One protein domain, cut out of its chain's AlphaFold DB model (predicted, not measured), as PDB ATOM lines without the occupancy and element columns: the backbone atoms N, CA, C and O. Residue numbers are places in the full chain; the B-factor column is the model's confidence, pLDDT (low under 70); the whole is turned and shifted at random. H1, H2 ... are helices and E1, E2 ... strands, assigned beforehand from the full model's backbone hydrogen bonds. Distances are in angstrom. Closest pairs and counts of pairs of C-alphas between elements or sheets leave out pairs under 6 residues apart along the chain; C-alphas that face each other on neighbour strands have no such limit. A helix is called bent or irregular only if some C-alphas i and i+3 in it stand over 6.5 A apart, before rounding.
ATOM      1  N   THR A   2     262.607 172.887 283.163       66.06
ATOM      2  CA  THR A   2     263.651 172.140 283.877       66.06
ATOM      3  C   THR A   2     264.583 173.149 284.550       66.06
ATOM      4  O   THR A   2     265.027 174.090 283.897       66.06
ATOM      5  N   GLN A   3     264.821 173.019 285.856       82.19
ATOM      6  CA  GLN A   3     265.739 173.912 286.575       82.19
ATOM      7  C   GLN A   3     267.188 173.598 286.184       82.19
ATOM      8  O   GLN A   3     267.526 172.434 285.970       82.19
ATOM      9  N   SER A   4     268.049 174.614 286.116       91.19
ATOM     10  CA  SER A   4     269.480 174.401 285.884       91.19
ATOM     11  C   SER A   4     270.160 173.799 287.115       91.19
ATOM     12  O   SER A   4     269.709 173.988 288.250       91.19
ATOM     13  N   LEU A   5     271.300 173.132 286.920       93.31
ATOM     14  CA  LEU A   5     272.103 172.604 288.026       93.31
ATOM     15  C   LEU A   5     272.474 173.698 289.039       93.31
ATOM     16  O   LEU A   5     272.424 173.475 290.248       93.31
ATOM     17  N   SER A   6     272.805 174.899 288.553       93.69
ATOM     18  CA  SER A   6     273.119 176.051 289.404       93.69
ATOM     19  C   SER A   6     271.937 176.438 290.295       93.69
ATOM     20  O   SER A   6     272.119 176.619 291.496       93.69
ATOM     21  N   GLN A   7     270.717 176.486 289.742       94.00
ATOM     22  CA  GLN A   7     269.499 176.767 290.509       94.00
ATOM     23  C   GLN A   7     269.238 175.688 291.566       94.00
ATOM     24  O   GLN A   7     268.991 176.009 292.728       94.00
ATOM     25  N   LEU A   8     269.364 174.409 291.199       94.25
ATOM     26  CA  LEU A   8     269.149 173.290 292.123       94.25
ATOM     27  C   LEU A   8     270.135 173.288 293.298       94.25
ATOM     28  O   LEU A   8     269.766 172.898 294.407       94.25
ATOM     29  N   ARG A   9     271.371 173.751 293.075       94.50
ATOM     30  CA  ARG A   9     272.427 173.818 294.095       94.50
ATOM     31  C   ARG A   9     272.302 174.999 295.067       94.50
ATOM     32  O   ARG A   9     273.072 175.049 296.023       94.50
ATOM     33  N   GLN A  10     271.357 175.924 294.867       93.44
ATOM     34  CA  GLN A  10     271.153 177.071 295.772       93.44
ATOM     35  C   GLN A  10     270.581 176.673 297.141       93.44
ATOM     36  O   GLN A  10     270.727 177.418 298.107       93.44
ATOM     37  N   ARG A  11     269.954 175.497 297.243       90.62
ATOM     38  CA  ARG A  11     269.449 174.935 298.503       90.62
ATOM     39  C   ARG A  11     270.398 173.872 299.071       90.62
ATOM     40  O   ARG A  11     271.166 173.285 298.305       90.62
ATOM     41  N   PRO A  12     270.336 173.572 300.382       93.75
ATOM     42  CA  PRO A  12     271.040 172.429 300.959       93.75
ATOM     43  C   PRO A  12     270.732 171.132 300.198       93.75
ATOM     44  O   PRO A  12     269.576 170.846 299.888       93.75
ATOM     45  N   HIS A  13     271.773 170.372 299.860       95.44
ATOM     46  CA  HIS A  13     271.672 169.137 299.086       95.44
ATOM     47  C   HIS A  13     272.870 168.219 299.347       95.44
ATOM     48  O   HIS A  13     273.932 168.656 299.803       95.44
ATOM     49  N   LEU A  14     272.693 166.948 298.999       95.12
ATOM     50  CA  LEU A  14     273.761 165.978 298.804       95.12
ATOM     51  C   LEU A  14     274.145 165.926 297.325       95.12
ATOM     52  O   LEU A  14     273.334 166.180 296.437       95.12
ATOM     53  N   SER A  15     275.378 165.523 297.053       96.00
ATOM     54  CA  SER A  15     275.859 165.174 295.717       96.00
ATOM     55  C   SER A  15     276.680 163.897 295.806       96.00
ATOM     56  O   SER A  15     277.246 163.593 296.861       96.00
ATOM     57  N   ASN A  16     276.815 163.179 294.689       94.62
ATOM     58  CA  ASN A  16     277.631 161.965 294.643       94.62
ATOM     59  C   ASN A  16     279.063 162.219 295.156       94.62
ATOM     60  O   ASN A  16     279.593 161.454 295.957       94.62
ATOM     61  N   SER A  17     279.663 163.355 294.778       93.50
ATOM     62  CA  SER A  17     281.008 163.733 295.236       93.50
ATOM     63  C   SER A  17     281.095 163.971 296.750       93.50
ATOM     64  O   SER A  17     282.091 163.598 297.361       93.50
ATOM     65  N   GLN A  18     280.061 164.556 297.366       95.25
ATOM     66  CA  GLN A  18     279.999 164.766 298.816       95.25
ATOM     67  C   GLN A  18     279.880 163.433 299.558       95.25
ATOM     68  O   GLN A  18     280.623 163.207 300.509       95.25
ATOM     69  N   ILE A  19     278.991 162.549 299.091       94.62
ATOM     70  CA  ILE A  19     278.769 161.221 299.677       94.62
ATOM     71  C   ILE A  19     280.046 160.382 299.575       94.62
ATOM     72  O   ILE A  19     280.514 159.836 300.572       94.62
ATOM     73  N   ASN A  20     280.670 160.337 298.396       96.06
ATOM     74  CA  ASN A  20     281.921 159.609 298.207       96.06
ATOM     75  C   ASN A  20     283.057 160.176 299.076       96.06
ATOM     76  O   ASN A  20     283.826 159.417 299.658       96.06
ATOM     77  N   GLN A  21     283.147 161.505 299.208       96.56
ATOM     78  CA  GLN A  21     284.175 162.150 300.026       96.56
ATOM     79  C   GLN A  21     284.066 161.773 301.507       96.56
ATOM     80  O   GLN A  21     285.087 161.482 302.125       96.56
ATOM     81  N   ILE A  22     282.854 161.763 302.071       96.00
ATOM     82  CA  ILE A  22     282.662 161.453 303.492       96.00
ATOM     83  C   ILE A  22     282.729 159.952 303.791       96.00
ATOM     84  O   ILE A  22     283.300 159.585 304.816       96.00
ATOM     85  N   LEU A  23     282.183 159.096 302.918       95.12
ATOM     86  CA  LEU A  23     282.090 157.652 303.165       95.12
ATOM     87  C   LEU A  23     283.340 156.876 302.739       95.12
ATOM     88  O   LEU A  23     283.748 155.962 303.447       95.12
ATOM     89  N   ASN A  24     283.947 157.233 301.601       96.75
ATOM     90  CA  ASN A  24     284.984 156.408 300.968       96.75
ATOM     91  C   ASN A  24     286.377 157.051 300.955       96.75
ATOM     92  O   ASN A  24     287.358 156.342 300.747       96.75
ATOM     93  N   LEU A  25     286.484 158.375 301.128       95.25
ATOM     94  CA  LEU A  25     287.769 159.082 301.062       95.25
ATOM     95  C   LEU A  25     288.266 159.518 302.444       95.25
ATOM     96  O   LEU A  25     289.210 158.939 302.971       95.25
ATOM     97  N   CYS A  26     287.681 160.572 303.017       96.69
ATOM     98  CA  CYS A  26     288.119 161.131 304.294       96.69
ATOM     99  C   CYS A  26     287.070 162.091 304.874       96.69
ATOM    100  O   CYS A  26     286.848 163.193 304.359       96.69
ATOM    101  N   SER A  27     286.476 161.716 306.008       96.81
ATOM    102  CA  SER A  27     285.503 162.542 306.732       96.81
ATOM    103  C   SER A  27     286.098 163.858 307.253       96.81
ATOM    104  O   SER A  27     285.424 164.889 307.241       96.81
ATOM    105  N   LEU A  28     287.379 163.870 307.639       97.12
ATOM    106  CA  LEU A  28     288.064 165.093 308.068       97.12
ATOM    107  C   LEU A  28     288.275 166.070 306.900       97.12
ATOM    108  O   LEU A  28     288.080 167.276 307.053       97.12
ATOM    109  N   GLN A  29     288.604 165.558 305.710       95.19
ATOM    110  CA  GLN A  29     288.678 166.377 304.500       95.19
ATOM    111  C   GLN A  29     287.304 166.965 304.155       95.19
ATOM    112  O   GLN A  29     287.208 168.151 303.842       95.19
ATOM    113  N   PHE A  30     286.237 166.162 304.254       96.31
ATOM    114  CA  PHE A  30     284.867 166.642 304.069       96.31
ATOM    115  C   PHE A  30     284.551 167.808 305.014       96.31
ATOM    116  O   PHE A  30     284.041 168.834 304.564       96.31
ATOM    117  N   TYR A  31     284.894 167.689 306.301       96.88
ATOM    118  CA  TYR A  31     284.688 168.764 307.270       96.88
ATOM    119  C   TYR A  31     285.400 170.054 306.846       96.88
ATOM    120  O   TYR A  31     284.749 171.091 306.708       96.88
ATOM    121  N   TYR A  32     286.707 170.005 306.572       96.62
ATOM    122  CA  TYR A  32     287.458 171.212 306.221       96.62
ATOM    123  C   TYR A  32     286.993 171.861 304.913       96.62
ATOM    124  O   TYR A  32     286.905 173.086 304.835       96.62
ATOM    125  N   GLU A  33     286.658 171.064 303.896       94.44
ATOM    126  CA  GLU A  33     286.272 171.587 302.584       94.44
ATOM    127  C   GLU A  33     284.802 172.021 302.506       94.44
ATOM    128  O   GLU A  33     284.491 173.022 301.863       94.44
ATOM    129  N   ARG A  34     283.877 171.266 303.112       93.19
ATOM    130  CA  ARG A  34     282.426 171.448 302.917       93.19
ATOM    131  C   ARG A  34     281.746 172.147 304.090       93.19
ATOM    132  O   ARG A  34     280.817 172.918 303.858       93.19
ATOM    133  N   VAL A  35     282.207 171.893 305.318       94.25
ATOM    134  CA  VAL A  35     281.630 172.471 306.544       94.25
ATOM    135  C   VAL A  35     282.361 173.758 306.917       94.25
ATOM    136  O   VAL A  35     281.757 174.825 306.909       94.25
ATOM    137  N   ALA A  36     283.671 173.679 307.167       96.75
ATOM    138  CA  ALA A  36     284.495 174.836 307.528       96.75
ATOM    139  C   ALA A  36     284.837 175.736 306.327       96.75
ATOM    140  O   ALA A  36     285.250 176.877 306.523       96.75
ATOM    141  N   LYS A  37     284.661 175.231 305.094       94.62
ATOM    142  CA  LYS A  37     284.892 175.951 303.827       94.62
ATOM    143  C   LYS A  37     286.258 176.639 303.769       94.62
ATOM    144  O   LYS A  37     286.373 177.778 303.316       94.62
ATOM    145  N   LEU A  38     287.296 175.948 304.235       96.00
ATOM    146  CA  LEU A  38     288.649 176.488 304.200       96.00
ATOM    147  C   LEU A  38     289.105 176.700 302.746       96.00
ATOM    148  O   LEU A  38     288.823 175.858 301.884       96.00
ATOM    149  N   PRO A  39     289.814 177.803 302.451       92.62
ATOM    150  CA  PRO A  39     290.312 178.064 301.109       92.62
ATOM    151  C   PRO A  39     291.337 177.001 300.704       92.62
ATOM    152  O   PRO A  39     292.232 176.649 301.475       92.62
ATOM    153  N   LYS A  40     291.227 176.498 299.470       91.56
ATOM    154  CA  LYS A  40     292.231 175.586 298.917       91.56
ATOM    155  C   LYS A  40     293.451 176.397 298.467       91.56
ATOM    156  O   LYS A  40     293.275 177.369 297.735       91.56
ATOM    157  N   GLU A 122     274.442 156.246 268.364       91.69
ATOM    158  CA  GLU A 122     273.893 156.860 269.562       91.69
ATOM    159  C   GLU A 122     273.061 158.085 269.200       91.69
ATOM    160  O   GLU A 122     273.527 159.050 268.592       91.69
ATOM    161  N   LYS A 123     271.800 158.077 269.632       93.56
ATOM    162  CA  LYS A 123     270.945 159.255 269.542       93.56
ATOM    163  C   LYS A 123     270.972 160.002 270.867       93.56
ATOM    164  O   LYS A 123     270.494 159.490 271.881       93.56
ATOM    165  N   VAL A 124     271.468 161.237 270.837       95.75
ATOM    166  CA  VAL A 124     271.509 162.132 272.001       95.75
ATOM    167  C   VAL A 124     270.092 162.538 272.411       95.75
ATOM    168  O   VAL A 124     269.360 163.164 271.643       95.75
ATOM    169  N   LEU A 125     269.703 162.188 273.637       95.56
ATOM    170  CA  LEU A 125     268.435 162.587 274.252       95.56
ATOM    171  C   LEU A 125     268.594 163.870 275.067       95.56
ATOM    172  O   LEU A 125     267.754 164.764 274.979       95.56
ATOM    173  N   SER A 126     269.671 163.969 275.846       95.56
ATOM    174  CA  SER A 126     269.980 165.143 276.660       95.56
ATOM    175  C   SER A 126     271.482 165.282 276.872       95.56
ATOM    176  O   SER A 126     272.185 164.283 277.000       95.56
ATOM    177  N   VAL A 127     271.943 166.523 276.985       96.69
ATOM    178  CA  VAL A 127     273.310 166.888 277.378       96.69
ATOM    179  C   VAL A 127     273.222 167.679 278.681       96.69
ATOM    180  O   VAL A 127     272.300 168.488 278.817       96.69
ATOM    181  N   SER A 128     274.115 167.422 279.640       95.50
ATOM    182  CA  SER A 128     274.161 168.107 280.947       95.50
ATOM    183  C   SER A 128     272.799 168.144 281.652       95.50
ATOM    184  O   SER A 128     272.271 169.191 282.038       95.50
ATOM    185  N   GLN A 129     272.162 166.977 281.774       96.06
ATOM    186  CA  GLN A 129     270.830 166.876 282.354       96.06
ATOM    187  C   GLN A 129     270.892 166.984 283.879       96.06
ATOM    188  O   GLN A 129     271.156 166.005 284.581       96.06
ATOM    189  N   ALA A 130     270.596 168.172 284.400       96.31
ATOM    190  CA  ALA A 130     270.464 168.390 285.832       96.31
ATOM    191  C   ALA A 130     269.287 167.592 286.419       96.31
ATOM    192  O   ALA A 130     268.199 167.533 285.840       96.31
ATOM    193  N   PHE A 131     269.483 167.025 287.608       95.88
ATOM    194  CA  PHE A 131     268.443 166.306 288.334       95.88
ATOM    195  C   PHE A 131     268.440 166.655 289.819       95.88
ATOM    196  O   PHE A 131     269.448 167.052 290.412       95.88
ATOM    197  N   CYS A 132     267.280 166.458 290.437       96.12
ATOM    198  CA  CYS A 132     267.145 166.459 291.878       96.12
ATOM    199  C   CYS A 132     266.118 165.419 292.310       96.12
ATOM    200  O   CYS A 132     264.977 165.454 291.852       96.12
ATOM    201  N   VAL A 133     266.533 164.508 293.184       95.62
ATOM    202  CA  VAL A 133     265.723 163.367 293.615       95.62
ATOM    203  C   VAL A 133     265.759 163.216 295.139       95.62
ATOM    204  O   VAL A 133     266.777 163.547 295.759       95.62
ATOM    205  N   PRO A 134     264.667 162.748 295.769       95.31
ATOM    206  CA  PRO A 134     264.687 162.400 297.185       95.31
ATOM    207  C   PRO A 134     265.614 161.204 297.426       95.31
ATOM    208  O   PRO A 134     265.773 160.338 296.567       95.31
ATOM    209  N   VAL A 135     266.211 161.155 298.615       93.75
ATOM    210  CA  VAL A 135     266.977 159.996 299.082       93.75
ATOM    211  C   VAL A 135     266.155 159.308 300.160       93.75
ATOM    212  O   VAL A 135     265.715 159.960 301.104       93.75
ATOM    213  N   HIS A 136     265.939 158.003 300.013       93.62
ATOM    214  CA  HIS A 136     265.206 157.202 300.990       93.62
ATOM    215  C   HIS A 136     266.176 156.436 301.889       93.62
ATOM    216  O   HIS A 136     267.139 155.837 301.408       93.62
ATOM    217  N   ALA A 137     265.916 156.463 303.190       90.62
ATOM    218  CA  ALA A 137     266.603 155.636 304.166       90.62
ATOM    219  C   ALA A 137     266.080 154.184 304.113       90.62
ATOM    220  O   ALA A 137     265.000 153.936 303.568       90.62
ATOM    221  N   PRO A 138     266.811 153.203 304.684       93.88
ATOM    222  CA  PRO A 138     266.398 151.797 304.664       93.88
ATOM    223  C   PRO A 138     265.033 151.515 305.307       93.88
ATOM    224  O   PRO A 138     264.384 150.536 304.950       93.88
ATOM    225  N   ASP A 139     264.588 152.361 306.236       95.62
ATOM    226  CA  ASP A 139     263.271 152.273 306.881       95.62
ATOM    227  C   ASP A 139     262.130 152.890 306.043       95.62
ATOM    228  O   ASP A 139     260.982 152.923 306.481       95.62
ATOM    229  N   GLY A 140     262.433 153.377 304.836       93.62
ATOM    230  CA  GLY A 140     261.487 154.008 303.917       93.62
ATOM    231  C   GLY A 140     261.281 155.507 304.145       93.62
ATOM    232  O   GLY A 140     260.648 156.159 303.308       93.62
ATOM    233  N   SER A 141     261.831 156.080 305.221       94.88
ATOM    234  CA  SER A 141     261.769 157.522 305.468       94.88
ATOM    235  C   SER A 141     262.584 158.313 304.437       94.88
ATOM    236  O   SER A 141     263.505 157.794 303.802       94.88
ATOM    237  N   VAL A 142     262.228 159.583 304.227       93.75
ATOM    238  CA  VAL A 142     262.948 160.480 303.311       93.75
ATOM    239  C   VAL A 142     264.006 161.245 304.096       93.75
ATOM    240  O   VAL A 142     263.703 161.881 305.103       93.75
ATOM    241  N   VAL A 143     265.245 161.210 303.612       92.38
ATOM    242  CA  VAL A 143     266.340 162.026 304.138       92.38
ATOM    243  C   VAL A 143     266.065 163.499 303.823       92.38
ATOM    244  O   VAL A 143     265.659 163.835 302.713       92.38
ATOM    245  N   GLU A 144     266.324 164.384 304.788       92.62
ATOM    246  CA  GLU A 144     266.055 165.828 304.673       92.62
ATOM    247  C   GLU A 144     266.710 166.466 303.436       92.62
ATOM    248  O   GLU A 144     266.117 167.308 302.759       92.62
ATOM    249  N   LEU A 145     267.942 166.053 303.127       94.62
ATOM    250  CA  LEU A 145     268.708 166.583 302.010       94.62
ATOM    251  C   LEU A 145     268.469 165.753 300.740       94.62
ATOM    252  O   LEU A 145     268.786 164.560 300.724       94.62
ATOM    253  N   PRO A 146     267.995 166.365 299.639       95.81
ATOM    254  CA  PRO A 146     267.855 165.660 298.374       95.81
ATOM    255  C   PRO A 146     269.222 165.430 297.721       95.81
ATOM    256  O   PRO A 146     270.179 166.167 297.969       95.81
ATOM    257  N   LEU A 147     269.292 164.463 296.808       96.50
ATOM    258  CA  LEU A 147     270.441 164.291 295.928       96.50
ATOM    259  C   LEU A 147     270.290 165.209 294.712       96.50
ATOM    260  O   LEU A 147     269.292 165.143 293.996       96.50
ATOM    261  N   VAL A 148     271.289 166.055 294.477       97.56
ATOM    262  CA  VAL A 148     271.394 166.931 293.307       97.56
ATOM    263  C   VAL A 148     272.635 166.549 292.513       97.56
ATOM    264  O   VAL A 148     273.733 166.400 293.061       97.56
ATOM    265  N   GLY A 149     272.469 166.432 291.203       95.75
ATOM    266  CA  GLY A 149     273.545 166.093 290.288       95.75
ATOM    267  C   GLY A 149     273.191 166.436 288.853       95.75
ATOM    268  O   GLY A 149     272.207 167.124 288.582       95.75
ATOM    269  N   GLU A 150     274.029 165.963 287.948       96.38
ATOM    270  CA  GLU A 150     273.900 166.166 286.515       96.38
ATOM    271  C   GLU A 150     274.384 164.903 285.811       96.38
ATOM    272  O   GLU A 150     275.390 164.320 286.216       96.38
ATOM    273  N   PHE A 151     273.627 164.458 284.814       96.19
ATOM    274  CA  PHE A 151     274.104 163.473 283.853       96.19
ATOM    275  C   PHE A 151     274.838 164.214 282.742       96.19
ATOM    276  O   PHE A 151     274.238 165.079 282.104       96.19
ATOM    277  N   ASP A 152     276.097 163.858 282.487       96.00
ATOM    278  CA  ASP A 152     276.887 164.484 281.419       96.00
ATOM    279  C   ASP A 152     276.211 164.299 280.048       96.00
ATOM    280  O   ASP A 152     276.045 165.251 279.285       96.00
ATOM    281  N   LEU A 153     275.757 163.075 279.759       96.12
ATOM    282  CA  LEU A 153     275.124 162.705 278.498       96.12
ATOM    283  C   LEU A 153     274.080 161.604 278.719       96.12
ATOM    284  O   LEU A 153     274.325 160.629 279.429       96.12
ATOM    285  N   VAL A 154     272.925 161.744 278.071       96.31
ATOM    286  CA  VAL A 154     271.889 160.711 277.995       96.31
ATOM    287  C   VAL A 154     271.651 160.385 276.531       96.31
ATOM    288  O   VAL A 154     271.250 161.253 275.755       96.31
ATOM    289  N   VAL A 155     271.872 159.127 276.165       95.56
ATOM    290  CA  VAL A 155     271.701 158.600 274.807       95.56
ATOM    291  C   VAL A 155     270.736 157.422 274.806       95.56
ATOM    292  O   VAL A 155     270.520 156.767 275.827       95.56
ATOM    293  N   VAL A 156     270.169 157.136 273.639       95.06
ATOM    294  CA  VAL A 156     269.557 155.841 273.342       95.06
ATOM    295  C   VAL A 156     270.350 155.177 272.227       95.06
ATOM    296  O   VAL A 156     270.670 155.811 271.220       95.06
ATOM    297  N   ASN A 157     270.662 153.896 272.411       86.12
ATOM    298  CA  ASN A 157     271.247 153.087 271.358       86.12
ATOM    299  C   ASN A 157     270.119 152.664 270.407       86.12
ATOM    300  O   ASN A 157     269.241 151.881 270.782       86.12
ATOM    301  N   ALA A 158     270.103 153.244 269.209       66.62
ATOM    302  CA  ALA A 158     269.247 152.781 268.129       66.62
ATOM    303  C   ALA A 158     269.958 151.596 267.459       66.62
ATOM    304  O   ALA A 158     270.723 151.786 266.515       66.62
ATOM    305  N   GLY A 159     269.768 150.401 268.029       57.41
ATOM    306  CA  GLY A 159     270.308 149.146 267.495       57.41
ATOM    307  C   GLY A 159     269.945 148.910 266.036       57.41
ATOM    308  O   GLY A 159     268.790 149.220 265.662       57.41
TER     309      GLY A 159
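What this domain is: This is residues 2 to 40 and 122 to 159 of the 159 residues of the protein "PDDEXK_1 domain-containing protein" of Pontiella desulfatans (UniProt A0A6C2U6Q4). A long, bent ribbon of two antiparallel strands, E1 and E2, ends in a loop, residues 134 to 146; short H1 sits by the ribbon near Ala 130, and the helical hairpin H2 and H3 extends away from E2 near Gly 149. The printed 77 residues hold H1, H2, H3, E1, E2 in chain order, class mixed. The whole is loose, with a radius of gyration of the C-alphas of 15.6 A and spans of 47 by 37 by 25 A.

Where its parts are: E1, residues 122 to 133, is 26.2 A long and bends by 66 degrees at residue 130. E2, residues 147 to 157, is 27.0 A long, bends by 62 degrees at residue 152 and ends at C-alpha 157 (271.247, 153.087, 271.358). H1, residues 5 to 8, begins at C-alpha 5 (272.103, 172.604, 288.026). H2, residues 16 to 25, is 12.3 A long; H3, residues 27 to 35, 10.7 A.

How they stand to each other: E1 and E2 form an antiparallel hairpin at 163 degrees, with N 131 and O 149 2.9 A apart, within hydrogen-bond range. The closest C-alphas of H1 and E1, Leu 5 and Ala 130, are 5.0 A apart. Those of H2 and E2, Asn 16 and Gly 149, are 7.3 A apart. H2 and H3 touch, closest at the C-alphas of Ile 22 and Phe 30, 5.7 A, opposite ways at a shallow tilt of 33 degrees, only just short of steep. In H3 every O i to N i+4 pair is within hydrogen-bond range, in H2 5 of 6; H1 is too short for such a pair.

The domain as a whole: The farthest C-alphas, Ala 36 and Gly 159, are 49.6 A apart. Residues 41 to 121 are not printed; C-alphas 40 and 122 are 39.4 A apart across the cut. The link E1 to E2 is long. Residues 2, 158 and 159 have pLDDT under 70.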